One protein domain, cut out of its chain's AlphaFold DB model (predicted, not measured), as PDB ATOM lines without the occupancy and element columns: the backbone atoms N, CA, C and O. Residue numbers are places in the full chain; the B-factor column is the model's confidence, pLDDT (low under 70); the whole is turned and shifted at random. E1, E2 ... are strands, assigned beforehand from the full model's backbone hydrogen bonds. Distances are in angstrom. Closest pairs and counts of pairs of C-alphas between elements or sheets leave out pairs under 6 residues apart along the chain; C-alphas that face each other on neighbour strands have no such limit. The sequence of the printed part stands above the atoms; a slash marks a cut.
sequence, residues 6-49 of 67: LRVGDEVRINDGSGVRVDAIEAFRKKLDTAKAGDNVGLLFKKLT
ATOM      1  N   LEU A   6     185.036 145.555 205.366       96.38
ATOM      2  CA  LEU A   6     184.094 144.612 204.768       96.38
ATOM      3  C   LEU A   6     183.527 145.209 203.486       96.38
ATOM      4  O   LEU A   6     183.151 146.382 203.474       96.38
ATOM      5  N   ARG A   7     183.408 144.414 202.426       97.45
ATOM      6  CA  ARG A   7     182.875 144.833 201.126       97.45
ATOM      7  C   ARG A   7     181.645 144.015 200.756       97.45
ATOM      8  O   ARG A   7     181.503 142.847 201.120       97.45
ATOM      9  N   VAL A   8     180.740 144.622 199.992       97.77
ATOM     10  CA  VAL A   8     179.643 143.870 199.374       97.77
ATOM     11  C   VAL A   8     180.231 142.790 198.466       97.77
ATOM     12  O   VAL A   8     181.017 143.074 197.565       97.77
ATOM     13  N   GLY A   9     179.798 141.550 198.672       97.41
ATOM     14  CA  GLY A   9     180.275 140.383 197.943       97.41
ATOM     15  C   GLY A   9     181.344 139.567 198.655       97.41
ATOM     16  O   GLY A   9     181.590 138.453 198.196       97.41
ATOM     17  N   ASP A  10     181.902 140.055 199.764       96.69
ATOM     18  CA  ASP A  10     182.839 139.275 200.572       96.69
ATOM     19  C   ASP A  10     182.174 138.012 201.127       96.69
ATOM     20  O   ASP A  10     180.987 138.005 201.477       96.69
ATOM     21  N   GLU A  11     182.961 136.940 201.221       96.37
ATOM     22  CA  GLU A  11     182.589 135.735 201.953       96.37
ATOM     23  C   GLU A  11     183.102 135.827 203.393       96.37
ATOM     24  O   GLU A  11     184.296 136.011 203.654       96.37
ATOM     25  N   VAL A  12     182.180 135.686 204.336       95.80
ATOM     26  CA  VAL A  12     182.433 135.741 205.775       95.80
ATOM     27  C   VAL A  12     181.948 134.462 206.441       95.80
ATOM     28  O   VAL A  12     181.140 133.730 205.877       95.80
ATOM     29  N   ARG A  13     182.415 134.184 207.652       95.41
ATOM     30  CA  ARG A  13     181.832 133.168 208.530       95.41
ATOM     31  C   ARG A  13     181.089 133.840 209.663       95.41
ATOM     32  O   ARG A  13     181.470 134.925 210.092       95.41
ATOM     33  N   ILE A  14     180.045 133.175 210.132       94.91
ATOM     34  CA  ILE A  14     179.379 133.497 211.390       94.91
ATOM     35  C   ILE A  14     179.865 132.470 212.403       94.91
ATOM     36  O   ILE A  14     179.683 131.267 212.194       94.91
ATOM     37  N   ASN A  15     180.526 132.939 213.455       92.92
ATOM     38  CA  ASN A  15     181.341 132.133 214.356       92.92
ATOM     39  C   ASN A  15     182.307 131.255 213.527       92.92
ATOM     40  O   ASN A  15     182.913 131.740 212.568       92.92
ATOM     41  N   ASP A  16     182.386 129.960 213.829       87.08
ATOM     42  CA  ASP A  16     183.169 128.973 213.070       87.08
ATOM     43  C   ASP A  16     182.329 128.226 212.009       87.08
ATOM     44  O   ASP A  16     182.655 127.112 211.593       87.08
ATOM     45  N   GLY A  17     181.204 128.815 211.589       91.28
ATOM     46  CA  GLY A  17     180.256 128.222 210.649       91.28
ATOM     47  C   GLY A  17     180.728 128.186 209.190       91.28
ATOM     48  O   GLY A  17     181.854 128.534 208.832       91.28
ATOM     49  N   SER A  18     179.830 127.759 208.299       90.86
ATOM     50  CA  SER A  18     180.089 127.789 206.855       90.86
ATOM     51  C   SER A  18     180.192 129.220 206.316       90.86
ATOM     52  O   SER A  18     179.604 130.151 206.866       90.86
ATOM     53  N   GLY A  19     180.929 129.380 205.214       94.33
ATOM     54  CA  GLY A  19     181.041 130.658 204.516       94.33
ATOM     55  C   GLY A  19     179.687 131.144 203.988       94.33
ATOM     56  O   GLY A  19     178.893 130.369 203.449       94.33
ATOM     57  N   VAL A  20     179.430 132.440 204.127       96.67
ATOM     58  CA  VAL A  20     178.242 133.132 203.630       96.67
ATOM     59  C   VAL A  20     178.637 134.455 202.981       96.67
ATOM     60  O   VAL A  20     179.507 135.179 203.458       96.67
ATOM     61  N   ARG A  21     177.982 134.787 201.869       97.10
ATOM     62  CA  ARG A  21     178.226 136.021 201.120       97.10
ATOM     63  C   ARG A  21     177.484 137.203 201.741       97.10
ATOM     64  O   ARG A  21     176.281 137.105 201.973       97.10
ATOM     65  N   VAL A  22     178.157 138.341 201.889       97.84
ATOM     66  CA  VAL A  22     177.519 139.628 202.200       97.84
ATOM     67  C   VAL A  22     176.837 140.180 200.949       97.84
ATOM     68  O   VAL A  22     177.490 140.540 199.971       97.84
ATOM     69  N   ASP A  23     175.509 140.266 200.953       98.36
ATOM     70  CA  ASP A  23     174.735 140.690 199.782       98.36
ATOM     71  C   ASP A  23     174.503 142.199 199.702       98.36
ATOM     72  O   ASP A  23     174.323 142.728 198.603       98.36
ATOM     73  N   ALA A  24     174.481 142.882 200.844       98.33
ATOM     74  CA  ALA A  24     174.435 144.336 200.932       98.33
ATOM     75  C   ALA A  24     174.930 144.811 202.301       98.33
ATOM     76  O   ALA A  24     174.784 144.104 203.299       98.33
ATOM     77  N   ILE A  25     175.440 146.039 202.331       98.48
ATOM     78  CA  ILE A  25     175.807 146.772 203.540       98.48
ATOM     79  C   ILE A  25     174.944 148.035 203.590       98.48
ATOM     80  O   ILE A  25     174.760 148.707 202.571       98.48
ATOM     81  N   GLU A  26     174.394 148.362 204.757       97.89
ATOM     82  CA  GLU A  26     173.591 149.567 204.965       97.89
ATOM     83  C   GLU A  26     174.023 150.320 206.227       97.89
ATOM     84  O   GLU A  26     174.200 149.728 207.290       97.89
ATOM     85  N   ALA A  27     174.117 151.645 206.128       96.98
ATOM     86  CA  ALA A  27     174.193 152.539 207.279       96.98
ATOM     87  C   ALA A  27     173.384 153.809 207.002       96.98
ATOM     88  O   ALA A  27     173.329 154.283 205.868       96.98
ATOM     89  N   PHE A  28     172.755 154.390 208.027       93.95
ATOM     90  CA  PHE A  28     172.015 155.658 207.910       93.95
ATOM     91  C   PHE A  28     170.992 155.697 206.750       93.95
ATOM     92  O   PHE A  28     170.857 156.719 206.073       93.95
ATOM     93  N   ARG A  29     170.261 154.591 206.522       93.50
ATOM     94  CA  ARG A  29     169.300 154.408 205.409       93.50
ATOM     95  C   ARG A  29     169.919 154.532 204.009       93.50
ATOM     96  O   ARG A  29     169.230 154.875 203.050       93.50
ATOM     97  N   LYS A  30     171.225 154.290 203.884       96.52
ATOM     98  CA  LYS A  30     171.965 154.302 202.620       96.52
ATOM     99  C   LYS A  30     172.688 152.979 202.432       96.52
ATOM    100  O   LYS A  30     173.315 152.471 203.359       96.52
ATOM    101  N   LYS A  31     172.637 152.461 201.205       97.32
ATOM    102  CA  LYS A  31     173.496 151.353 200.786       97.32
ATOM    103  C   LYS A  31     174.939 151.839 200.706       97.32
ATOM    104  O   LYS A  31     175.182 152.945 200.224       97.32
ATOM    105  N   LEU A  32     175.857 151.004 201.168       98.00
ATOM    106  CA  LEU A  32     177.294 151.224 201.102       98.00
ATOM    107  C   LEU A  32     177.941 150.096 200.300       98.00
ATOM    108  O   LEU A  32     177.461 148.961 200.328       98.00
ATOM    109  N   ASP A  33     179.052 150.407 199.638       97.91
ATOM    110  CA  ASP A  33     179.887 149.394 198.987       97.91
ATOM    111  C   ASP A  33     180.852 148.740 199.984       97.91
ATOM    112  O   ASP A  33     181.180 147.559 199.842       97.91
ATOM    113  N   THR A  34     181.281 149.493 201.006       97.57
ATOM    114  CA  THR A  34     182.204 149.031 202.050       97.57
ATOM    115  C   THR A  34     181.831 149.556 203.443       97.57
ATOM    116  O   THR A  34     181.126 150.559 203.573       97.57
ATOM    117  N   ALA A  35     182.291 148.864 204.488       97.43
ATOM    118  CA  ALA A  35     182.237 149.275 205.891       97.43
ATOM    119  C   ALA A  35     183.614 149.097 206.534       97.43
ATOM    120  O   ALA A  35     184.275 148.085 206.310       97.43
ATOM    121  N   LYS A  36     184.045 150.047 207.360       96.19
ATOM    122  CA  LYS A  36     185.359 150.040 208.022       96.19
ATOM    123  C   LYS A  36     185.226 149.961 209.539       96.19
ATOM    124  O   LYS A  36     184.144 150.153 210.095       96.19
ATOM    125  N   ALA A  37     186.337 149.684 210.218       96.18
ATOM    126  CA  ALA A  37     186.411 149.723 211.676       96.18
ATOM    127  C   ALA A  37     185.794 151.019 212.245       96.18
ATOM    128  O   ALA A  37     186.088 152.120 211.775       96.18
ATOM    129  N   GLY A  38     184.922 150.864 213.245       95.89
ATOM    130  CA  GLY A  38     184.141 151.949 213.844       95.89
ATOM    131  C   GLY A  38     182.729 152.119 213.273       95.89
ATOM    132  O   GLY A  38     181.884 152.715 213.941       95.89
ATOM    133  N   ASP A  39     182.422 151.560 212.097       96.56
ATOM    134  CA  ASP A  39     181.076 151.656 211.530       96.56
ATOM    135  C   ASP A  39     180.089 150.717 212.249       96.56
ATOM    136  O   ASP A  39     180.373 149.536 212.504       96.56
ATOM    137  N   ASN A  40     178.886 151.232 212.517       96.85
ATOM    138  CA  ASN A  40     177.712 150.432 212.861       96.85
ATOM    139  C   ASN A  40     176.843 150.273 211.606       96.85
ATOM    140  O   ASN A  40     176.364 151.265 211.053       96.85
ATOM    141  N   VAL A  41     176.677 149.034 211.147       97.44
ATOM    142  CA  VAL A  41     176.073 148.713 209.850       97.44
ATOM    143  C   VAL A  41     175.075 147.571 209.978       97.44
ATOM    144  O   VAL A  41     175.241 146.671 210.799       97.44
ATOM    145  N   GLY A  42     174.053 147.590 209.128       97.56
ATOM    146  CA  GLY A  42     173.242 146.421 208.820       97.56
ATOM    147  C   GLY A  42     173.863 145.636 207.666       97.56
ATOM    148  O   GLY A  42     174.351 146.226 206.701       97.56
ATOM    149  N   LEU A  43     173.816 144.308 207.754       97.38
ATOM    150  CA  LEU A  43     174.246 143.399 206.695       97.38
ATOM    151  C   LEU A  43     173.046 142.612 206.176       97.38
ATOM    152  O   LEU A  43     172.203 142.163 206.953       97.38
ATOM    153  N   LEU A  44     172.977 142.432 204.861       97.76
ATOM    154  CA  LEU A  44     172.028 141.523 204.236       97.76
ATOM    155  C   LEU A  44     172.726 140.211 203.888       97.76
ATOM    156  O   LEU A  44     173.711 140.211 203.151       97.76
ATOM    157  N   PHE A  45     172.132 139.107 204.331       97.61
ATOM    158  CA  PHE A  45     172.490 137.751 203.931       97.61
ATOM    159  C   PHE A  45     171.254 137.083 203.325       97.61
ATOM    160  O   PHE A  45     170.332 136.705 204.040       97.61
ATOM    161  N   LYS A  46     171.196 136.937 202.000       97.50
ATOM    162  CA  LYS A  46     170.045 136.346 201.292       97.50
ATOM    163  C   LYS A  46     169.896 134.848 201.538       97.50
ATOM    164  O   LYS A  46     168.821 134.304 201.313       97.50
ATOM    165  N   LYS A  47     170.985 134.183 201.933       96.45
ATOM    166  CA  LYS A  47     171.030 132.737 202.188       96.45
ATOM    167  C   LYS A  47     170.783 132.363 203.650       96.45
ATOM    168  O   LYS A  47     170.816 131.179 203.956       96.45
ATOM    169  N   LEU A  48     170.558 133.344 204.523       96.85
ATOM    170  CA  LEU A  48     170.280 133.124 205.937       96.85
ATOM    171  C   LEU A  48     168.891 133.633 206.294       96.85
ATOM    172  O   LEU A  48     168.349 134.559 205.686       96.85
ATOM    173  N   THR A  49     168.336 133.028 207.324       96.49
ATOM    174  CA  THR A  49     167.079 133.381 207.960       96.49
ATOM    175  C   THR A  49     167.339 133.881 209.377       96.49
ATOM    176  O   THR A  49     168.436 133.765 209.919       96.49
TER     177      THR A  49
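What this domain is: This is residues 6 to 49 of the 67 residues of the protein "Elongation factor Tu domain 2 family protein" of Mycobacterium ulcerans str. Harvey (UniProt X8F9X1). A small three-stranded sheet, E4, E3 and E6, makes one end of the domain, and a two-stranded hairpin, E1 and E2, makes the other, with E2 running on through a bend into E3. From the edge of the three-stranded sheet the chain turns sharply out of E4 into E5, which pairs with the short stretch of residues 6 to 7. The printed part has 44 residues with no named helix and six named strands, in the order E1 E2 E3 E4 E5 E6. The class is all strand, though under half of the residues, 20 of 44, are in named elements, and both sheets, E4 - E3 - E6 and E1 - E2, are antiparallel. The whole is compact, with a radius of gyration of the C-alphas of 10.4 A and spans of 28 by 20 by 15 A.

How they stand to each other: Begin at E3, residues 24 to 27, the inner strand of its sheet. On it look for the edge strand E6, residues 42 to 44, antiparallel at 164 degrees: C-alphas 25 and 43 face each other at 4.9 A, and N 42 and O 26 are within hydrogen-bond range at 2.8 A. The other edge strand is E4, residues 30 to 32, which forms a hairpin with E3, antiparallel at 127 degrees; C-alphas 31 and 26 face each other at 4.5 A, and N 30 and O 27 are 2.9 A apart, within hydrogen-bond range. E4 and E6 are apart. E4 runs on into E5, residues 34 to 36, across a break of 1 residue at 84 degrees, and the two meet only through their link. E5 pairs with no named strand, but residues 6 to 7 pair antiparallel with its residues 34 to 35. The closest C-alphas of E3 and E5 are those of Ile 25 and Thr 34, 6.9 A apart. Going back from E3, E2, residues 19 to 21, runs on into it across a break of 2 residues at 69 degrees. E2 forms a hairpin with E1, residues 11 to 14, antiparallel at 123 degrees, with N 20 and O 12 within hydrogen-bond range at 2.8 A. E1 and E6 are apart.

Where its parts are: Find C-alpha 24 at (174.435, 144.336, 200.932); from there E3 runs 10.4 A to C-alpha 27. E1 starts at C-alpha 11, (182.589, 135.735, 201.953), and covers 10.2 A. E2 follows with 6.9 A, E4 with 6.3 A, E5 with 6.8 A, and E6, also 6.8 A, ends at C-alpha 44, (172.028, 141.523, 204.236).

The domain as a whole: Look for the two farthest C-alphas at Asp 16 and Arg 29, 30.0 A apart; those of Leu 6 and Thr 49, the first and last printed, are 20.6 A apart. The printed part has no cut, and the five links between named strands are tight. The mean pLDDT of the printed part is 96.3, and no printed residue is under 70.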